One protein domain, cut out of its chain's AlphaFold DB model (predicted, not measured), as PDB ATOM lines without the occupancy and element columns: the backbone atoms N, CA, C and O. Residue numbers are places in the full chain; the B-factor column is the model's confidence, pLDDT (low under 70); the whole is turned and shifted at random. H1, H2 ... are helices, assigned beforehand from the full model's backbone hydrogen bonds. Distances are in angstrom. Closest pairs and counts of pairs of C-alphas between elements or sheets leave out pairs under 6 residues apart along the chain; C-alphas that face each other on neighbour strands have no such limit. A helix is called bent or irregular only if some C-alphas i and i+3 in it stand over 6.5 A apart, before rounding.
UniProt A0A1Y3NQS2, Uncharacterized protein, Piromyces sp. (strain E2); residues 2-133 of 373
ATOM      1  N   VAL A   2       2.556 -31.899  51.820       85.19
ATOM      2  CA  VAL A   2       2.201 -31.241  50.550       85.19
ATOM      3  C   VAL A   2       2.314 -29.731  50.758       85.19
ATOM      4  O   VAL A   2       1.770 -29.226  51.741       85.19
ATOM      5  N   THR A   3       3.038 -29.024  49.891       89.56
ATOM      6  CA  THR A   3       3.141 -27.558  49.977       89.56
ATOM      7  C   THR A   3       1.902 -26.889  49.384       89.56
ATOM      8  O   THR A   3       1.189 -27.484  48.575       89.56
ATOM      9  N   GLU A   4       1.631 -25.639  49.768       89.62
ATOM     10  CA  GLU A   4       0.506 -24.880  49.206       89.62
ATOM     11  C   GLU A   4       0.634 -24.733  47.683       89.62
ATOM     12  O   GLU A   4      -0.316 -25.004  46.961       89.62
ATOM     13  N   GLU A   5       1.832 -24.434  47.177       88.69
ATOM     14  CA  GLU A   5       2.102 -24.307  45.740       88.69
ATOM     15  C   GLU A   5       1.844 -25.609  44.960       88.69
ATOM     16  O   GLU A   5       1.214 -25.598  43.899       88.69
ATOM     17  N   GLN A   6       2.268 -26.755  45.509       89.31
ATOM     18  CA  GLN A   6       1.966 -28.067  44.928       89.31
ATOM     19  C   GLN A   6       0.458 -28.314  44.877       89.31
ATOM     20  O   GLN A   6      -0.057 -28.834  43.886       89.31
ATOM     21  N   LEU A   7      -0.249 -27.924  45.938       91.31
ATOM     22  CA  LEU A   7      -1.688 -28.094  46.047       91.31
ATOM     23  C   LEU A   7      -2.444 -27.211  45.043       91.31
ATOM     24  O   LEU A   7      -3.371 -27.698  44.402       91.31
ATOM     25  N   LEU A   8      -2.022 -25.955  44.857       91.00
ATOM     26  CA  LEU A   8      -2.598 -25.018  43.884       91.00
ATOM     27  C   LEU A   8      -2.589 -25.592  42.466       91.00
ATOM     28  O   LEU A   8      -3.640 -25.699  41.829       91.00
ATOM     29  N   LYS A   9      -1.405 -25.995  41.990       85.75
ATOM     30  CA  LYS A   9      -1.234 -26.539  40.638       85.75
ATOM     31  C   LYS A   9      -2.022 -27.835  40.460       85.75
ATOM     32  O   LYS A   9      -2.705 -28.019  39.460       85.75
ATOM     33  N   PHE A  10      -1.991 -28.698  41.475       91.38
ATOM     34  CA  PHE A  10      -2.727 -29.952  41.447       91.38
ATOM     35  C   PHE A  10      -4.245 -29.743  41.350       91.38
ATOM     36  O   PHE A  10      -4.888 -30.392  40.532       91.38
ATOM     37  N   ILE A  11      -4.826 -28.836  42.144       89.81
ATOM     38  CA  ILE A  11      -6.272 -28.563  42.097       89.81
ATOM     39  C   ILE A  11      -6.673 -27.960  40.753       89.81
ATOM     40  O   ILE A  11      -7.720 -28.308  40.220       89.81
ATOM     41  N   LYS A  12      -5.862 -27.056  40.200       85.25
ATOM     42  CA  LYS A  12      -6.189 -26.388  38.940       85.25
ATOM     43  C   LYS A  12      -6.326 -27.376  37.775       85.25
ATOM     44  O   LYS A  12      -7.276 -27.273  37.006       85.25
ATOM     45  N   ASP A  13      -5.411 -28.336  37.684       87.56
ATOM     46  CA  ASP A  13      -5.249 -29.178  36.492       87.56
ATOM     47  C   ASP A  13      -6.028 -30.508  36.556       87.56
ATOM     48  O   ASP A  13      -5.916 -31.334  35.651       87.56
ATOM     49  N   ASN A  14      -6.803 -30.757  37.619       90.81
ATOM     50  CA  ASN A  14      -7.451 -32.052  37.855       90.81
ATOM     51  C   ASN A  14      -8.960 -31.943  38.116       90.81
ATOM     52  O   ASN A  14      -9.482 -30.903  38.515       90.81
ATOM     53  N   THR A  15      -9.664 -33.060  37.909       93.62
ATOM     54  CA  THR A  15     -11.095 -33.186  38.213       93.62
ATOM     55  C   THR A  15     -11.339 -33.301  39.716       93.62
ATOM     56  O   THR A  15     -10.480 -33.759  40.474       93.62
ATOM     57  N   VAL A  16     -12.553 -32.954  40.150       94.06
ATOM     58  CA  VAL A  16     -12.977 -33.051  41.556       94.06
ATOM     59  C   VAL A  16     -12.739 -34.443  42.155       94.06
ATOM     60  O   VAL A  16     -12.326 -34.536  43.309       94.06
ATOM     61  N   ASP A  17     -12.927 -35.518  41.386       93.25
ATOM     62  CA  ASP A  17     -12.708 -36.891  41.861       93.25
ATOM     63  C   ASP A  17     -11.233 -37.167  42.178       93.25
ATOM     64  O   ASP A  17     -10.904 -37.703  43.243       93.25
ATOM     65  N   ILE A  18     -10.332 -36.730  41.292       93.88
ATOM     66  CA  ILE A  18      -8.881 -36.844  41.478       93.88
ATOM     67  C   ILE A  18      -8.438 -35.983  42.669       93.88
ATOM     68  O   ILE A  18      -7.653 -36.430  43.513       93.88
ATOM     69  N   ILE A  19      -8.995 -34.775  42.791       94.06
ATOM     70  CA  ILE A  19      -8.752 -33.880  43.926       94.06
ATOM     71  C   ILE A  19      -9.199 -34.531  45.237       94.06
ATOM     72  O   ILE A  19      -8.456 -34.520  46.218       94.06
ATOM     73  N   ASN A  20     -10.381 -35.143  45.262       94.25
ATOM     74  CA  ASN A  20     -10.924 -35.814  46.438       94.25
ATOM     75  C   ASN A  20     -10.068 -36.994  46.889       94.25
ATOM     76  O   ASN A  20      -9.746 -37.098  48.075       94.25
ATOM     77  N   PHE A  21      -9.632 -37.832  45.949       94.19
ATOM     78  CA  PHE A  21      -8.700 -38.913  46.246       94.19
ATOM     79  C   PHE A  21      -7.400 -38.386  46.871       94.19
ATOM     80  O   PHE A  21      -6.964 -38.879  47.914       94.19
ATOM     81  N   TYR A  22      -6.808 -37.345  46.281       93.12
ATOM     82  CA  TYR A  22      -5.560 -36.756  46.764       93.12
ATOM     83  C   TYR A  22      -5.706 -36.127  48.155       93.12
ATOM     84  O   TYR A  22      -4.889 -36.381  49.040       93.12
ATOM     85  N   PHE A  23      -6.775 -35.361  48.386       94.62
ATOM     86  CA  PHE A  23      -7.053 -34.751  49.689       94.62
ATOM     87  C   PHE A  23      -7.172 -35.806  50.790       94.62
ATOM     88  O   PHE A  23      -6.605 -35.618  51.866       94.62
ATOM     89  N   ASN A  24      -7.853 -36.921  50.514       93.00
ATOM     90  CA  ASN A  24      -8.003 -38.016  51.472       93.00
ATOM     91  C   ASN A  24      -6.670 -38.733  51.718       93.00
ATOM     92  O   ASN A  24      -6.297 -38.951  52.869       93.00
ATOM     93  N   LYS A  25      -5.914 -39.035  50.653       93.94
ATOM     94  CA  LYS A  25      -4.606 -39.704  50.738       93.94
ATOM     95  C   LYS A  25      -3.603 -38.930  51.597       93.94
ATOM     96  O   LYS A  25      -2.847 -39.541  52.347       93.94
ATOM     97  N   TYR A  26      -3.591 -37.603  51.487       92.25
ATOM     98  CA  TYR A  26      -2.650 -36.736  52.204       92.25
ATOM     99  C   TYR A  26      -3.259 -36.034  53.426       92.25
ATOM    100  O   TYR A  26      -2.604 -35.178  54.019       92.25
ATOM    101  N   ASN A  27      -4.488 -36.396  53.817       91.25
ATOM    102  CA  ASN A  27      -5.227 -35.812  54.940       91.25
ATOM    103  C   ASN A  27      -5.247 -34.265  54.923       91.25
ATOM    104  O   ASN A  27      -4.978 -33.594  55.925       91.25
ATOM    105  N   ILE A  28      -5.521 -33.687  53.752       92.06
ATOM    106  CA  ILE A  28      -5.489 -32.239  53.528       92.06
ATOM    107  C   ILE A  28      -6.700 -31.588  54.198       92.06
ATOM    108  O   ILE A  28      -7.851 -31.907  53.900       92.06
ATOM    109  N   ASN A  29      -6.439 -30.625  55.083       90.38
ATOM    110  CA  ASN A  29      -7.462 -29.933  55.862       90.38
ATOM    111  C   ASN A  29      -7.278 -28.414  55.791       90.38
ATOM    112  O   ASN A  29      -6.166 -27.916  55.962       90.38
ATOM    113  N   SER A  30      -8.383 -27.680  55.639       91.00
ATOM    114  CA  SER A  30      -8.413 -26.215  55.541       91.00
ATOM    115  C   SER A  30      -7.698 -25.502  56.695       91.00
ATOM    116  O   SER A  30      -7.124 -24.436  56.485       91.00
ATOM    117  N   LYS A  31      -7.644 -26.096  57.897       89.81
ATOM    118  CA  LYS A  31      -6.923 -25.527  59.054       89.81
ATOM    119  C   LYS A  31      -5.430 -25.290  58.779       89.81
ATOM    120  O   LYS A  31      -4.877 -24.341  59.321       89.81
ATOM    121  N   TYR A  32      -4.793 -26.135  57.970       89.12
ATOM    122  CA  TYR A  32      -3.352 -26.056  57.699       89.12
ATOM    123  C   TYR A  32      -2.999 -25.164  56.501       89.12
ATOM    124  O   TYR A  32      -1.823 -24.923  56.264       89.12
ATOM    125  N   PHE A  33      -4.000 -24.664  55.772       89.94
ATOM    126  CA  PHE A  33      -3.832 -23.921  54.517       89.94
ATOM    127  C   PHE A  33      -4.622 -22.607  54.538       89.94
ATOM    128  O   PHE A  33      -5.391 -22.327  53.623       89.94
ATOM    129  N   ASN A  34      -4.529 -21.848  55.635       89.31
ATOM    130  CA  ASN A  34      -5.233 -20.570  55.816       89.31
ATOM    131  C   ASN A  34      -6.736 -20.627  55.451       89.31
ATOM    132  O   ASN A  34      -7.243 -19.818  54.675       89.31
ATOM    133  N   ASN A  35      -7.451 -21.648  55.938       92.88
ATOM    134  CA  ASN A  35      -8.860 -21.889  55.605       92.88
ATOM    135  C   ASN A  35      -9.135 -21.992  54.082       92.88
ATOM    136  O   ASN A  35     -10.241 -21.741  53.621       92.88
ATOM    137  N   PHE A  36      -8.126 -22.366  53.293       95.31
ATOM    138  CA  PHE A  36      -8.108 -22.343  51.828       95.31
ATOM    139  C   PHE A  36      -8.364 -20.974  51.180       95.31
ATOM    140  O   PHE A  36      -8.653 -20.924  49.990       95.31
ATOM    141  N   ASN A  37      -8.224 -19.864  51.909       92.12
ATOM    142  CA  ASN A  37      -8.502 -18.529  51.372       92.12
ATOM    143  C   ASN A  37      -7.555 -18.170  50.205       92.12
ATOM    144  O   ASN A  37      -8.023 -17.765  49.143       92.12
ATOM    145  N   HIS A  38      -6.242 -18.398  50.357       92.44
ATOM    146  CA  HIS A  38      -5.263 -18.177  49.277       92.44
ATOM    147  C   HIS A  38      -5.488 -19.111  48.088       92.44
ATOM    148  O   HIS A  38      -5.423 -18.683  46.938       92.44
ATOM    149  N   ILE A  39      -5.824 -20.373  48.369       94.69
ATOM    150  CA  ILE A  39      -6.135 -21.362  47.335       94.69
ATOM    151  C   ILE A  39      -7.340 -20.924  46.514       94.69
ATOM    152  O   ILE A  39      -7.284 -20.911  45.289       94.69
ATOM    153  N   LEU A  40      -8.415 -20.518  47.183       96.06
ATOM    154  CA  LEU A  40      -9.622 -20.049  46.524       96.06
ATOM    155  C   LEU A  40      -9.354 -18.804  45.666       96.06
ATOM    156  O   LEU A  40      -9.817 -18.743  44.527       96.06
ATOM    157  N   LEU A  41      -8.576 -17.844  46.182       95.06
ATOM    158  CA  LEU A  41      -8.185 -16.649  45.434       95.06
ATOM    159  C   LEU A  41      -7.397 -17.009  44.166       95.06
ATOM    160  O   LEU A  41      -7.750 -16.539  43.087       95.06
ATOM    161  N   TYR A  42      -6.400 -17.893  44.270       94.38
ATOM    162  CA  TYR A  42      -5.615 -18.349  43.119       94.38
ATOM    163  C   TYR A  42      -6.474 -19.053  42.062       94.38
ATOM    164  O   TYR A  42      -6.317 -18.816  40.862       94.38
ATOM    165  N   LEU A  43      -7.398 -19.921  42.479       94.56
ATOM    166  CA  LEU A  43      -8.279 -20.631  41.547       94.56
ATOM    167  C   LEU A  43      -9.158 -19.659  40.754       94.56
ATOM    168  O   LEU A  43      -9.354 -19.852  39.560       94.56
ATOM    169  N   ILE A  44      -9.626 -18.583  41.386       95.19
ATOM    170  CA  ILE A  44     -10.410 -17.544  40.710       95.19
ATOM    171  C   ILE A  44      -9.534 -16.648  39.830       95.19
ATOM    172  O   ILE A  44      -9.950 -16.287  38.733       95.19
ATOM    173  N   GLN A  45      -8.316 -16.312  40.259       94.12
ATOM    174  CA  GLN A  45      -7.343 -15.576  39.441       94.12
ATOM    175  C   GLN A  45      -6.957 -16.339  38.171       94.12
ATOM    176  O   GLN A  45      -6.738 -15.734  37.129       94.12
ATOM    177  N   SER A  46      -6.894 -17.666  38.261       92.12
ATOM    178  CA  SER A  46      -6.442 -18.546  37.184       92.12
ATOM    179  C   SER A  46      -7.566 -19.191  36.365       92.12
ATOM    180  O   SER A  46      -7.281 -20.113  35.598       92.12
ATOM    181  N   ASP A  47      -8.806 -18.715  36.532       90.75
ATOM    182  CA  ASP A  47     -10.016 -19.177  35.834       90.75
ATOM    183  C   ASP A  47     -10.243 -20.696  35.923       90.75
ATOM    184  O   ASP A  47     -10.622 -21.359  34.956       90.75
ATOM    185  N   ALA A  48     -10.010 -21.265  37.108       91.75
ATOM    186  CA  ALA A  48     -10.320 -22.661  37.384       91.75
ATOM    187  C   ALA A  48     -11.827 -22.948  37.256       91.75
ATOM    188  O   ALA A  48     -12.675 -22.060  37.391       91.75
ATOM    189  N   SER A  49     -12.169 -24.221  37.045       92.19
ATOM    190  CA  SER A  49     -13.561 -24.639  36.884       92.19
ATOM    191  C   SER A  49     -14.410 -24.319  38.121       92.19
ATOM    192  O   SER A  49     -13.947 -24.352  39.269       92.19
ATOM    193  N   LYS A  50     -15.697 -24.040  37.891       92.88
ATOM    194  CA  LYS A  50     -16.650 -23.732  38.964       92.88
ATOM    195  C   LYS A  50     -16.793 -24.900  39.939       92.88
ATOM    196  O   LYS A  50     -16.959 -24.674  41.135       92.88
ATOM    197  N   GLU A  51     -16.676 -26.128  39.446       94.69
ATOM    198  CA  GLU A  51     -16.701 -27.358  40.234       94.69
ATOM    199  C   GLU A  51     -15.528 -27.409  41.221       94.69
ATOM    200  O   GLU A  51     -15.727 -27.722  42.398       94.69
ATOM    201  N   ASN A  52     -14.321 -27.042  40.778       94.31
ATOM    202  CA  ASN A  52     -13.135 -27.015  41.634       94.31
ATOM    203  C   ASN A  52     -13.241 -25.902  42.688       94.31
ATOM    204  O   ASN A  52     -12.947 -26.130  43.864       94.31
ATOM    205  N   ILE A  53     -13.741 -24.723  42.301       95.44
ATOM    206  CA  ILE A  53     -14.030 -23.616  43.226       95.44
ATOM    207  C   ILE A  53     -15.056 -24.058  44.285       95.44
ATOM    208  O   ILE A  53     -14.823 -23.900  45.485       95.44
ATOM    209  N   GLU A  54     -16.174 -24.659  43.867       95.88
ATOM    210  CA  GLU A  54     -17.224 -25.153  44.766       95.88
ATOM    211  C   GLU A  54     -16.693 -26.199  45.747       95.88
ATOM    212  O   GLU A  54     -16.999 -26.166  46.944       95.88
ATOM    213  N   TYR A  55     -15.878 -27.122  45.242       95.81
ATOM    214  CA  TYR A  55     -15.265 -28.173  46.033       95.81
ATOM    215  C   TYR A  55     -14.396 -27.608  47.164       95.81
ATOM    216  O   TYR A  55     -14.485 -28.081  48.305       95.81
ATOM    217  N   ILE A  56     -13.596 -26.575  46.879       96.50
ATOM    218  CA  ILE A  56     -12.767 -25.905  47.886       96.50
ATOM    219  C   ILE A  56     -13.632 -25.158  48.901       96.50
ATOM    220  O   ILE A  56     -13.457 -25.376  50.102       96.50
ATOM    221  N   ILE A  57     -14.619 -24.372  48.452       96.44
ATOM    222  CA  ILE A  57     -15.528 -23.624  49.339       96.44
ATOM    223  C   ILE A  57     -16.239 -24.554  50.330       96.44
ATOM    224  O   ILE A  57     -16.330 -24.264  51.528       96.44
ATOM    225  N   LYS A  58     -16.715 -25.716  49.863       95.31
ATOM    226  CA  LYS A  58     -17.414 -26.689  50.717       95.31
ATOM    227  C   LYS A  58     -16.552 -27.202  51.872       95.31
ATOM    228  O   LYS A  58     -17.111 -27.536  52.917       95.31
ATOM    229  N   ARG A  59     -15.224 -27.216  51.719       95.06
ATOM    230  CA  ARG A  59     -14.255 -27.674  52.730       95.06
ATOM    231  C   ARG A  59     -13.704 -26.567  53.635       95.06
ATOM    232  O   ARG A  59     -12.958 -26.863  54.577       95.06
ATOM    233  N   GLN A  60     -14.044 -25.308  53.379       95.75
ATOM    234  CA  GLN A  60     -13.695 -24.219  54.285       95.75
ATOM    235  C   GLN A  60     -14.535 -24.296  55.563       95.75
ATOM    236  O   GLN A  60     -15.713 -24.656  55.528       95.75
ATOM    237  N   LYS A  61     -13.925 -23.940  56.698       93.06
ATOM    238  CA  LYS A  61     -14.630 -23.821  57.982       93.06
ATOM    239  C   LYS A  61     -15.374 -22.492  58.080       93.06
ATOM    240  O   LYS A  61     -16.513 -22.471  58.528       93.06
ATOM    241  N   ASN A  62     -14.733 -21.407  57.646       92.56
ATOM    242  CA  ASN A  62     -15.350 -20.094  57.466       92.56
ATOM    243  C   ASN A  62     -15.530 -19.833  55.958       92.56
ATOM    244  O   ASN A  62     -14.613 -20.102  55.190       92.56
ATOM    245  N   ARG A  63     -16.692 -19.334  55.529       94.25
ATOM    246  CA  ARG A  63     -16.995 -19.026  54.121       94.25
ATOM    247  C   ARG A  63     -17.151 -17.530  53.838       94.25
ATOM    248  O   ARG A  63     -17.640 -17.178  52.772       94.25
ATOM    249  N   ASP A  64     -16.696 -16.667  54.749       92.62
ATOM    250  CA  ASP A  64     -16.751 -15.208  54.608       92.62
ATOM    251  C   ASP A  64     -16.113 -14.734  53.299       92.62
ATOM    252  O   ASP A  64     -16.660 -13.843  52.662       92.62
ATOM    253  N   ASN A  65     -14.981 -15.323  52.885       95.44
ATOM    254  CA  ASN A  65     -14.365 -15.143  51.558       95.44
ATOM    255  C   ASN A  65     -14.362 -13.689  51.036       95.44
ATOM    256  O   ASN A  65     -14.549 -13.452  49.842       95.44
ATOM    257  N   VAL A  66     -14.163 -12.718  51.937       95.25
ATOM    258  CA  VAL A  66     -14.348 -11.282  51.668       95.25
ATOM    259  C   VAL A  66     -13.410 -10.819  50.560       95.25
ATOM    260  O   VAL A  66     -13.855 -10.266  49.563       95.25
ATOM    261  N   GLU A  67     -12.117 -11.102  50.708       94.38
ATOM    262  CA  GLU A  67     -11.081 -10.710  49.750       94.38
ATOM    263  C   GLU A  67     -11.331 -11.308  48.363       94.38
ATOM    264  O   GLU A  67     -11.287 -10.608  47.356       94.38
ATOM    265  N   THR A  68     -11.683 -12.591  48.306       96.31
ATOM    266  CA  THR A  68     -11.998 -13.286  47.057       96.31
ATOM    267  C   THR A  68     -13.235 -12.706  46.368       96.31
ATOM    268  O   THR A  68     -13.252 -12.540  45.145       96.31
ATOM    269  N   LEU A  69     -14.278 -12.388  47.139       97.38
ATOM    270  CA  LEU A  69     -15.474 -11.732  46.623       97.38
ATOM    271  C   LEU A  69     -15.137 -10.342  46.080       97.38
ATOM    272  O   LEU A  69     -15.572  -9.995  44.986       97.38
ATOM    273  N   PHE A  70     -14.332  -9.578  46.815       96.06
ATOM    274  CA  PHE A  70     -13.920  -8.237  46.421       96.06
ATOM    275  C   PHE A  70     -13.114  -8.264  45.123       96.06
ATOM    276  O   PHE A  70     -13.452  -7.544  44.185       96.06
ATOM    277  N   TYR A  71     -12.127  -9.159  45.027       96.19
ATOM    278  CA  TYR A  71     -11.363  -9.392  43.802       96.19
ATOM    279  C   TYR A  71     -12.275  -9.743  42.620       96.19
ATOM    280  O   TYR A  71     -12.174  -9.144  41.554       96.19
ATOM    281  N   SER A  72     -13.228 -10.659  42.819       97.38
ATOM    282  CA  SER A  72     -14.150 -11.081  41.753       97.38
ATOM    283  C   SER A  72     -15.009  -9.929  41.223       97.38
ATOM    284  O   SER A  72     -15.336  -9.911  40.042       97.38
ATOM    285  N   ILE A  73     -15.391  -8.977  42.080       97.56
ATOM    286  CA  ILE A  73     -16.159  -7.791  41.675       97.56
ATOM    287  C   ILE A  73     -15.269  -6.812  40.905       97.56
ATOM    288  O   ILE A  73     -15.683  -6.329  39.855       97.56
ATOM    289  N   ILE A  74     -14.051  -6.550  41.390       96.06
ATOM    290  CA  ILE A  74     -13.103  -5.641  40.727       96.06
ATOM    291  C   ILE A  74     -12.764  -6.134  39.317       96.06
ATOM    292  O   ILE A  74     -12.859  -5.382  38.349       96.06
ATOM    293  N   GLU A  75     -12.481  -7.423  39.175       96.94
ATOM    294  CA  GLU A  75     -12.140  -8.042  37.891       96.94
ATOM    295  C   GLU A  75     -13.362  -8.362  37.016       96.94
ATOM    296  O   GLU A  75     -13.257  -9.129  36.063       96.94
ATOM    297  N   HIS A  76     -14.546  -7.830  37.350       97.69
ATOM    298  CA  HIS A  76     -15.787  -8.031  36.590       97.69
ATOM    299  C   HIS A  76     -16.206  -9.506  36.434       97.69
ATOM    300  O   HIS A  76     -17.030  -9.862  35.588       97.69
ATOM    301  N   LYS A  77     -15.720 -10.394  37.307       97.31
ATOM    302  CA  LYS A  77     -16.101 -11.812  37.374       97.31
ATOM    303  C   LYS A  77     -17.431 -11.971  38.123       97.31
ATOM    304  O   LYS A  77     -17.536 -12.715  39.101       97.31
ATOM    305  N   PHE A  78     -18.476 -11.268  37.676       97.00
ATOM    306  CA  PHE A  78     -19.755 -11.151  38.389       97.00
ATOM    307  C   PHE A  78     -20.468 -12.489  38.613       97.00
ATOM    308  O   PHE A  78     -21.155 -12.653  39.622       97.00
ATOM    309  N   ASP A  79     -20.303 -13.466  37.723       96.69
ATOM    310  CA  ASP A  79     -20.900 -14.793  37.907       96.69
ATOM    311  C   ASP A  79     -20.212 -15.592  39.018       96.69
ATOM    312  O   ASP A  79     -20.887 -16.277  39.796       96.69
ATOM    313  N   ILE A  80     -18.893 -15.430  39.168       97.44
ATOM    314  CA  ILE A  80     -18.137 -15.948  40.313       97.44
ATOM    315  C   ILE A  80     -18.547 -15.195  41.580       97.44
ATOM    316  O   ILE A  80     -18.849 -15.832  42.585       97.44
ATOM    317  N   ALA A  81     -18.660 -13.865  41.537       97.69
ATOM    318  CA  ALA A  81     -19.101 -13.075  42.687       97.69
ATOM    319  C   ALA A  81     -20.508 -13.485  43.177       97.69
ATOM    320  O   ALA A  81     -20.700 -13.729  44.369       97.69
ATOM    321  N   LYS A  82     -21.484 -13.665  42.271       97.19
ATOM    322  CA  LYS A  82     -22.823 -14.205  42.606       97.19
ATOM    323  C   LYS A  82     -22.721 -15.590  43.229       97.19
ATOM    324  O   LYS A  82     -23.420 -15.892  44.197       97.19
ATOM    325  N   PHE A  83     -21.872 -16.443  42.663       96.69
ATOM    326  CA  PHE A  83     -21.661 -17.793  43.162       96.69
ATOM    327  C   PHE A  83     -21.059 -17.801  44.575       96.69
ATOM    328  O   PHE A  83     -21.526 -18.559  45.425       96.69
ATOM    329  N   LEU A  84     -20.089 -16.928  44.851       96.75
ATOM    330  CA  LEU A  84     -19.495 -16.735  46.173       96.75
ATOM    331  C   LEU A  84     -20.541 -16.250  47.184       96.75
ATOM    332  O   LEU A  84     -20.676 -16.851  48.248       96.75
ATOM    333  N   ILE A  85     -21.338 -15.234  46.836       95.50
ATOM    334  CA  ILE A  85     -22.419 -14.716  47.694       95.50
ATOM    335  C   ILE A  85     -23.436 -15.821  48.017       95.50
ATOM    336  O   ILE A  85     -23.817 -15.995  49.173       95.50
ATOM    337  N   LYS A  86     -23.830 -16.630  47.023       95.19
ATOM    338  CA  LYS A  86     -24.723 -17.786  47.227       95.19
ATOM    339  C   LYS A  86     -24.129 -18.832  48.182       95.19
ATOM    340  O   LYS A  86     -24.879 -19.566  48.817       95.19
ATOM    341  N   ASN A  87     -22.803 -18.892  48.290       95.31
ATOM    342  CA  ASN A  87     -22.076 -19.766  49.208       95.31
ATOM    343  C   ASN A  87     -21.609 -19.047  50.491       95.31
ATOM    344  O   ASN A  87     -20.647 -19.488  51.121       95.31
ATOM    345  N   ASN A  88     -22.330 -18.002  50.910       93.94
ATOM    346  CA  ASN A  88     -22.147 -17.253  52.159       93.94
ATOM    347  C   ASN A  88     -20.924 -16.325  52.206       93.94
ATOM    348  O   ASN A  88     -20.523 -15.927  53.300       93.94
ATOM    349  N   ALA A  89     -20.358 -15.937  51.058       96.50
ATOM    350  CA  ALA A  89     -19.355 -14.878  51.050       96.50
ATOM    351  C   ALA A  89     -19.959 -13.553  51.547       96.50
ATOM    352  O   ALA A  89     -21.064 -13.157  51.169       96.50
ATOM    353  N   ASN A  90     -19.217 -12.868  52.407       94.81
ATOM    354  CA  ASN A  90     -19.660 -11.704  53.147       94.81
ATOM    355  C   ASN A  90     -19.299 -10.411  52.401       94.81
ATOM    356  O   ASN A  90     -18.199  -9.878  52.541       94.81
ATOM    357  N   ILE A  91     -20.266  -9.869  51.656       94.25
ATOM    358  CA  ILE A  91     -20.132  -8.572  50.967       94.25
ATOM    359  C   ILE A  91     -19.938  -7.393  51.938       94.25
ATOM    360  O   ILE A  91     -19.338  -6.384  51.577       94.25
ATOM    361  N   ASN A  92     -20.393  -7.540  53.187       92.88
ATOM    362  CA  ASN A  92     -20.277  -6.533  54.246       92.88
ATOM    363  C   ASN A  92     -18.973  -6.654  55.047       92.88
ATOM    364  O   ASN A  92     -18.773  -5.935  56.031       92.88
ATOM    365  N   GLY A  93     -18.104  -7.587  54.657       93.50
ATOM    366  CA  GLY A  93     -16.808  -7.790  55.274       93.50
ATOM    367  C   GLY A  93     -15.870  -6.605  55.063       93.50
ATOM    368  O   GLY A  93     -16.159  -5.643  54.348       93.50
ATOM    369  N   LYS A  94     -14.708  -6.679  55.708       92.50
ATOM    370  CA  LYS A  94     -13.635  -5.710  55.518       92.50
ATOM    371  C   LYS A  94     -12.313  -6.433  55.356       92.50
ATOM    372  O   LYS A  94     -12.095  -7.458  55.998       92.50
ATOM    373  N   ILE A  95     -11.436  -5.866  54.544       90.38
ATOM    374  CA  ILE A  95     -10.078  -6.367  54.332       90.38
ATOM    375  C   ILE A  95      -9.067  -5.341  54.819       90.38
ATOM    376  O   ILE A  95      -9.364  -4.147  54.869       90.38
ATOM    377  N   VAL A  96      -7.893  -5.808  55.231       86.12
ATOM    378  CA  VAL A  96      -6.813  -4.928  55.687       86.12
ATOM    379  C   VAL A  96      -6.278  -4.157  54.486       86.12
ATOM    380  O   VAL A  96      -5.890  -4.750  53.483       86.12
ATOM    381  N   ASP A  97      -6.255  -2.833  54.589       69.69
ATOM    382  CA  ASP A  97      -5.692  -1.964  53.562       69.69
ATOM    383  C   ASP A  97      -4.179  -1.842  53.785       69.69
ATOM    384  O   ASP A  97      -3.713  -1.042  54.602       69.69
ATOM    385  N   SER A  98      -3.413  -2.672  53.074       61.16
ATOM    386  CA  SER A  98      -1.947  -2.675  53.128       61.16
ATOM    387  C   SER A  98      -1.314  -1.457  52.446       61.16
ATOM    388  O   SER A  98      -0.145  -1.168  52.691       61.16
ATOM    389  N   ILE A  99      -2.071  -0.727  51.618       55.38
ATOM    390  CA  ILE A  99      -1.558   0.352  50.765       55.38
ATOM    391  C   ILE A  99      -1.661   1.700  51.480       55.38
ATOM    392  O   ILE A  99      -0.736   2.507  51.429       55.38
ATOM    393  N   THR A 100      -2.780   1.969  52.157       57.00
ATOM    394  CA  THR A 100      -3.037   3.298  52.733       57.00
ATOM    395  C   THR A 100      -2.743   3.399  54.230       57.00
ATOM    396  O   THR A 100      -2.878   4.485  54.797       57.00
ATOM    397  N   ASN A 101      -2.339   2.301  54.885       56.31
ATOM    398  CA  ASN A 101      -2.126   2.210  56.339       56.31
ATOM    399  C   ASN A 101      -3.352   2.698  57.157       56.31
ATOM    400  O   ASN A 101      -3.241   3.103  58.313       56.31
ATOM    401  N   CYS A 102      -4.540   2.703  56.536       58.25
ATOM    402  CA  CYS A 102      -5.780   3.276  57.072       58.25
ATOM    403  C   CYS A 102      -6.640   2.266  57.851       58.25
ATOM    404  O   CYS A 102      -7.797   2.556  58.164       58.25
ATOM    405  N   GLY A 103      -6.100   1.085  58.157       80.12
ATOM    406  CA  GLY A 103      -6.816   0.012  58.836       80.12
ATOM    407  C   GLY A 103      -7.523  -0.912  57.850       80.12
ATOM    408  O   GLY A 103      -6.871  -1.717  57.193       80.12
ATOM    409  N   TYR A 104      -8.849  -0.821  57.776       86.19
ATOM    410  CA  TYR A 104      -9.690  -1.758  57.030       86.19
ATOM    411  C   TYR A 104     -10.548  -1.041  55.983       86.19
ATOM    412  O   TYR A 104     -11.096   0.020  56.283       86.19
ATOM    413  N   SER A 105     -10.726  -1.666  54.819       90.50
ATOM    414  CA  SER A 105     -11.563  -1.182  53.713       90.50
ATOM    415  C   SER A 105     -12.742  -2.122  53.463       90.50
ATOM    416  O   SER A 105     -12.586  -3.346  53.464       90.50
ATOM    417  N   ASN A 106     -13.933  -1.553  53.264       93.81
ATOM    418  CA  ASN A 106     -15.087  -2.283  52.722       93.81
ATOM    419  C   ASN A 106     -15.017  -2.384  51.184       93.81
ATOM    420  O   ASN A 106     -14.098  -1.838  50.582       93.81
ATOM    421  N   ILE A 107     -15.987  -3.050  50.542       94.94
ATOM    422  CA  ILE A 107     -15.972  -3.265  49.084       94.94
ATOM    423  C   ILE A 107     -15.894  -1.960  48.280       94.94
ATOM    424  O   ILE A 107     -15.080  -1.855  47.370       94.94
ATOM    425  N   LEU A 108     -16.683  -0.943  48.635       95.38
ATOM    426  CA  LEU A 108     -16.699   0.338  47.925       95.38
ATOM    427  C   LEU A 108     -15.381   1.094  48.113       95.38
ATOM    428  O   LEU A 108     -14.840   1.669  47.174       95.38
ATOM    429  N   GLU A 109     -14.836   1.069  49.328       93.31
ATOM    430  CA  GLU A 109     -13.542   1.681  49.635       93.31
ATOM    431  C   GLU A 109     -12.379   0.950  48.955       93.31
ATOM    432  O   GLU A 109     -11.397   1.599  48.603       93.31
ATOM    433  N   TYR A 110     -12.502  -0.364  48.756       92.25
ATOM    434  CA  TYR A 110     -11.516  -1.187  48.066       92.25
ATOM    435  C   TYR A 110     -11.545  -0.992  46.545       92.25
ATOM    436  O   TYR A 110     -10.484  -0.845  45.948       92.25
ATOM    437  N   CYS A 111     -12.731  -0.896  45.927       93.50
ATOM    438  CA  CYS A 111     -12.858  -0.444  44.535       93.50
ATOM    439  C   CYS A 111     -12.337   0.995  44.368       93.50
ATOM    440  O   CYS A 111     -11.766   1.355  43.339       93.50
ATOM    441  N   GLY A 112     -12.521   1.828  45.395       92.38
ATOM    442  CA  GLY A 112     -12.002   3.186  45.424       92.38
ATOM    443  C   GLY A 112     -12.664   4.101  44.384       92.38
ATOM    444  O   GLY A 112     -13.796   3.865  43.960       92.38
ATOM    445  N   PRO A 113     -11.996   5.201  43.993       93.81
ATOM    446  CA  PRO A 113     -12.555   6.170  43.057       93.81
ATOM    447  C   PRO A 113     -12.602   5.668  41.609       93.81
ATOM    448  O   PRO A 113     -13.246   6.326  40.800       93.81
ATOM    449  N   GLU A 114     -11.955   4.544  41.289       94.88
ATOM    450  CA  GLU A 114     -11.934   3.938  39.949       94.88
ATOM    451  C   GLU A 114     -13.163   3.064  39.671       94.88
ATOM    452  O   GLU A 114     -13.350   2.610  38.548       94.88
ATOM    453  N   ILE A 115     -14.037   2.877  40.667       97.06
ATOM    454  CA  ILE A 115     -15.273   2.109  40.518       97.06
ATOM    455  C   ILE A 115     -16.110   2.588  39.320       97.06
ATOM    456  O   ILE A 115     -16.324   3.794  39.111       97.06
ATOM    457  N   ASP A 116     -16.609   1.635  38.541       97.38
ATOM    458  CA  ASP A 116     -17.522   1.883  37.427       97.38
ATOM    459  C   ASP A 116     -18.990   1.586  37.790       97.38
ATOM    460  O   ASP A 116     -19.340   1.179  38.903       97.38
ATOM    461  N   PHE A 117     -19.887   1.835  36.833       96.69
ATOM    462  CA  PHE A 117     -21.319   1.629  37.022       96.69
ATOM    463  C   PHE A 117     -21.725   0.158  37.122       96.69
ATOM    464  O   PHE A 117     -22.727  -0.120  37.779       96.69
ATOM    465  N   GLU A 118     -21.015  -0.769  36.480       97.50
ATOM    466  CA  GLU A 118     -21.351  -2.192  36.524       97.50
ATOM    467  C   GLU A 118     -21.006  -2.773  37.891       97.50
ATOM    468  O   GLU A 118     -21.871  -3.369  38.537       97.50
ATOM    469  N   GLN A 119     -19.795  -2.501  38.378       97.62
ATOM    470  CA  GLN A 119     -19.344  -2.851  39.722       97.62
ATOM    471  C   GLN A 119     -20.260  -2.242  40.783       97.62
ATOM    472  O   GLN A 119     -20.773  -2.950  41.651       97.62
ATOM    473  N   LEU A 120     -20.530  -0.936  40.695       96.06
ATOM    474  CA  LEU A 120     -21.392  -0.251  41.652       96.06
ATOM    475  C   LEU A 120     -22.818  -0.804  41.627       96.06
ATOM    476  O   LEU A 120     -23.393  -1.070  42.682       96.06
ATOM    477  N   ARG A 121     -23.397  -1.009  40.440       93.88
ATOM    478  CA  ARG A 121     -24.733  -1.599  40.301       93.88
ATOM    479  C   ARG A 121     -24.767  -3.008  40.870       93.88
ATOM    480  O   ARG A 121     -25.729  -3.345  41.551       93.88
ATOM    481  N   PHE A 122     -23.745  -3.816  40.606       95.38
ATOM    482  CA  PHE A 122     -23.633  -5.150  41.173       95.38
ATOM    483  C   PHE A 122     -23.676  -5.084  42.699       95.38
ATOM    484  O   PHE A 122     -24.550  -5.704  43.300       95.38
ATOM    485  N   ILE A 123     -22.793  -4.284  43.306       94.81
ATOM    486  CA  ILE A 123     -22.665  -4.133  44.759       94.81
ATOM    487  C   ILE A 123     -23.981  -3.654  45.382       94.81
ATOM    488  O   ILE A 123     -24.476  -4.283  46.316       94.81
ATOM    489  N   LEU A 124     -24.584  -2.582  44.858       89.50
ATOM    490  CA  LEU A 124     -25.806  -2.001  45.422       89.50
ATOM    491  C   LEU A 124     -27.051  -2.884  45.231       89.50
ATOM    492  O   LEU A 124     -28.008  -2.755  45.993       89.50
ATOM    493  N   ASN A 125     -27.046  -3.782  44.240       87.50
ATOM    494  CA  ASN A 125     -28.097  -4.790  44.049       87.50
ATOM    495  C   ASN A 125     -27.915  -6.024  44.951       87.50
ATOM    496  O   ASN A 125     -28.784  -6.896  44.986       87.50
ATOM    497  N   THR A 126     -26.793  -6.143  45.669       85.00
ATOM    498  CA  THR A 126     -26.641  -7.178  46.700       85.00
ATOM    499  C   THR A 126     -27.351  -6.766  47.997       85.00
ATOM    500  O   THR A 126     -27.717  -5.608  48.179       85.00
ATOM    501  N   GLN A 127     -27.514  -7.691  48.953       74.31
ATOM    502  CA  GLN A 127     -28.000  -7.382  50.314       74.31
ATOM    503  C   GLN A 127     -26.929  -6.671  51.171       74.31
ATOM    504  O   GLN A 127     -26.747  -6.983  52.351       74.31
ATOM    505  N   MET A 128     -26.170  -5.760  50.560       82.19
ATOM    506  CA  MET A 128     -25.143  -4.990  51.237       82.19
ATOM    507  C   MET A 128     -25.778  -4.025  52.244       82.19
ATOM    508  O   MET A 128     -26.822  -3.425  52.002       82.19
ATOM    509  N   ASP A 129     -25.103  -3.862  53.371       81.62
ATOM    510  CA  ASP A 129     -25.348  -2.831  54.365       81.62
ATOM    511  C   ASP A 129     -25.038  -1.449  53.769       81.62
ATOM    512  O   ASP A 129     -23.912  -1.185  53.339       81.62
ATOM    513  N   THR A 130     -26.007  -0.535  53.729       81.56
ATOM    514  CA  THR A 130     -25.780   0.759  53.070       81.56
ATOM    515  C   THR A 130     -24.805   1.642  53.854       81.56
ATOM    516  O   THR A 130     -24.198   2.546  53.277       81.56
ATOM    517  N   ARG A 131     -24.542   1.327  55.135       84.50
ATOM    518  CA  ARG A 131     -23.489   1.968  55.945       84.50
ATOM    519  C   ARG A 131     -22.086   1.771  55.363       84.50
ATOM    520  O   ARG A 131     -21.156   2.450  55.802       84.50
ATOM    521  N   LEU A 132     -21.914   0.879  54.382       89.25
ATOM    522  CA  LEU A 132     -20.673   0.769  53.611       89.25
ATOM    523  C   LEU A 132     -20.438   1.966  52.674       89.25
ATOM    524  O   LEU A 132     -19.293   2.223  52.299       89.25
ATOM    525  N   ILE A 133     -21.471   2.751  52.348       92.00
ATOM    526  CA  ILE A 133     -21.332   4.037  51.654       92.00
ATOM    527  C   ILE A 133     -20.888   5.083  52.679       92.00
ATOM    528  O   ILE A 133     -21.664   5.877  53.208       92.00
TER     529      ILE A 133
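AT A GLANCE: This is residues 2 to 133 of the 373 residues of an uncharacterized protein of Piromyces sp. (strain E2) (UniProt A0A1Y3NQS2). Eight short helices make a chain wound in stacked turns: four helix pairs, H1 with H2, H3 with H4, H5 with H6 and H7 with H8, follow one another along the longest axis, so that H1, H3, H5 and H7 form one row and H2, H4, H6 and H8 a second beside it. The last turn is the loosest, and before it the long link of residues 87 to 106 loops out past one side of the stack. The printed part has 132 residues with eight named helices, H1 to H8 in order, and no named strand; the class is all helix. It is compact, with a radius of gyration of the C-alphas of 15.5 A, yet elongated in outline, spanning 47 by 29 by 21 A.

IN THESE COORDINATES: H1 covers residues 4 to 12, from C-alpha 4 at (0.506, -24.880, 49.206). H2 is residues 16 to 25, 14.1 A from first to last C-alpha. H3, residues 34 to 45, is the longest at 17.2 A; it is irregular, with C-alphas 35 and 38 8.2 A apart. H4 is residues 50 to 59, 14.5 A long. H5 is residues 66 to 74, beginning at C-alpha 66 (-14.348, -11.282, 51.668), and H6 residues 78 to 86. H7, residues 107 to 114, is irregular too, with C-alphas 110 and 113 9.0 A apart. H8, residues 117 to 124, ends at C-alpha 124 (-25.806, -2.001, 45.422).

HOW THE PARTS SIT: H1 touches H3 with residues 39 to 43 of H3 alone, the same way at a steep tilt of 48 degrees; the closest C-alphas, of Leu 8 and Ile 39, are 6.1 A apart. H1 and H2 are close but not clearly touching, with the C-alphas of Ile 11 and Ile 19 6.1 A apart. H2 and H4 only just touch, with 3 pairs of C-alphas within 8 A, the closest those of Val 16 and Asn 52 at 6.0 A. H3 and H4 form a helical hairpin at a shallow tilt of 9 degrees, closest at the C-alphas of Leu 40 and Ile 53, 6.6 A. H5 is the hub, touching H3, H6, H7 and H8. The C-alphas of Leu 41 and Thr 68 bring H3 and H5 to 5.3 A. H5 and H6 are a helical hairpin, closest at Ser 72 and Ala 81, whose C-alphas are 5.4 A apart. H5 only just touches H7 and H8, with 3 pairs each; the closest C-alphas are Phe 70 and Ile 107, 6.0 A, and Ile 73 and Gln 119, 6.2 A. H1 and H8 are apart. Every O i to N i+4 pair is within hydrogen-bond range in H1, H2, H5, H6 and H8, against 6 of 8 in H3, 5 of 6 in H4 and 2 of 4 in H7.

THE WHOLE: The C-alphas farthest apart, of Lys 25 and Pro 113, are 47.2 A apart. The printed part has no cut. The link from H6 to H7 is long, 20 residues, and in it residues 95 to 96 pair antiparallel with 104 to 105. The mean pLDDT of the printed part is 91.3; residues 97 to 102 are under 70.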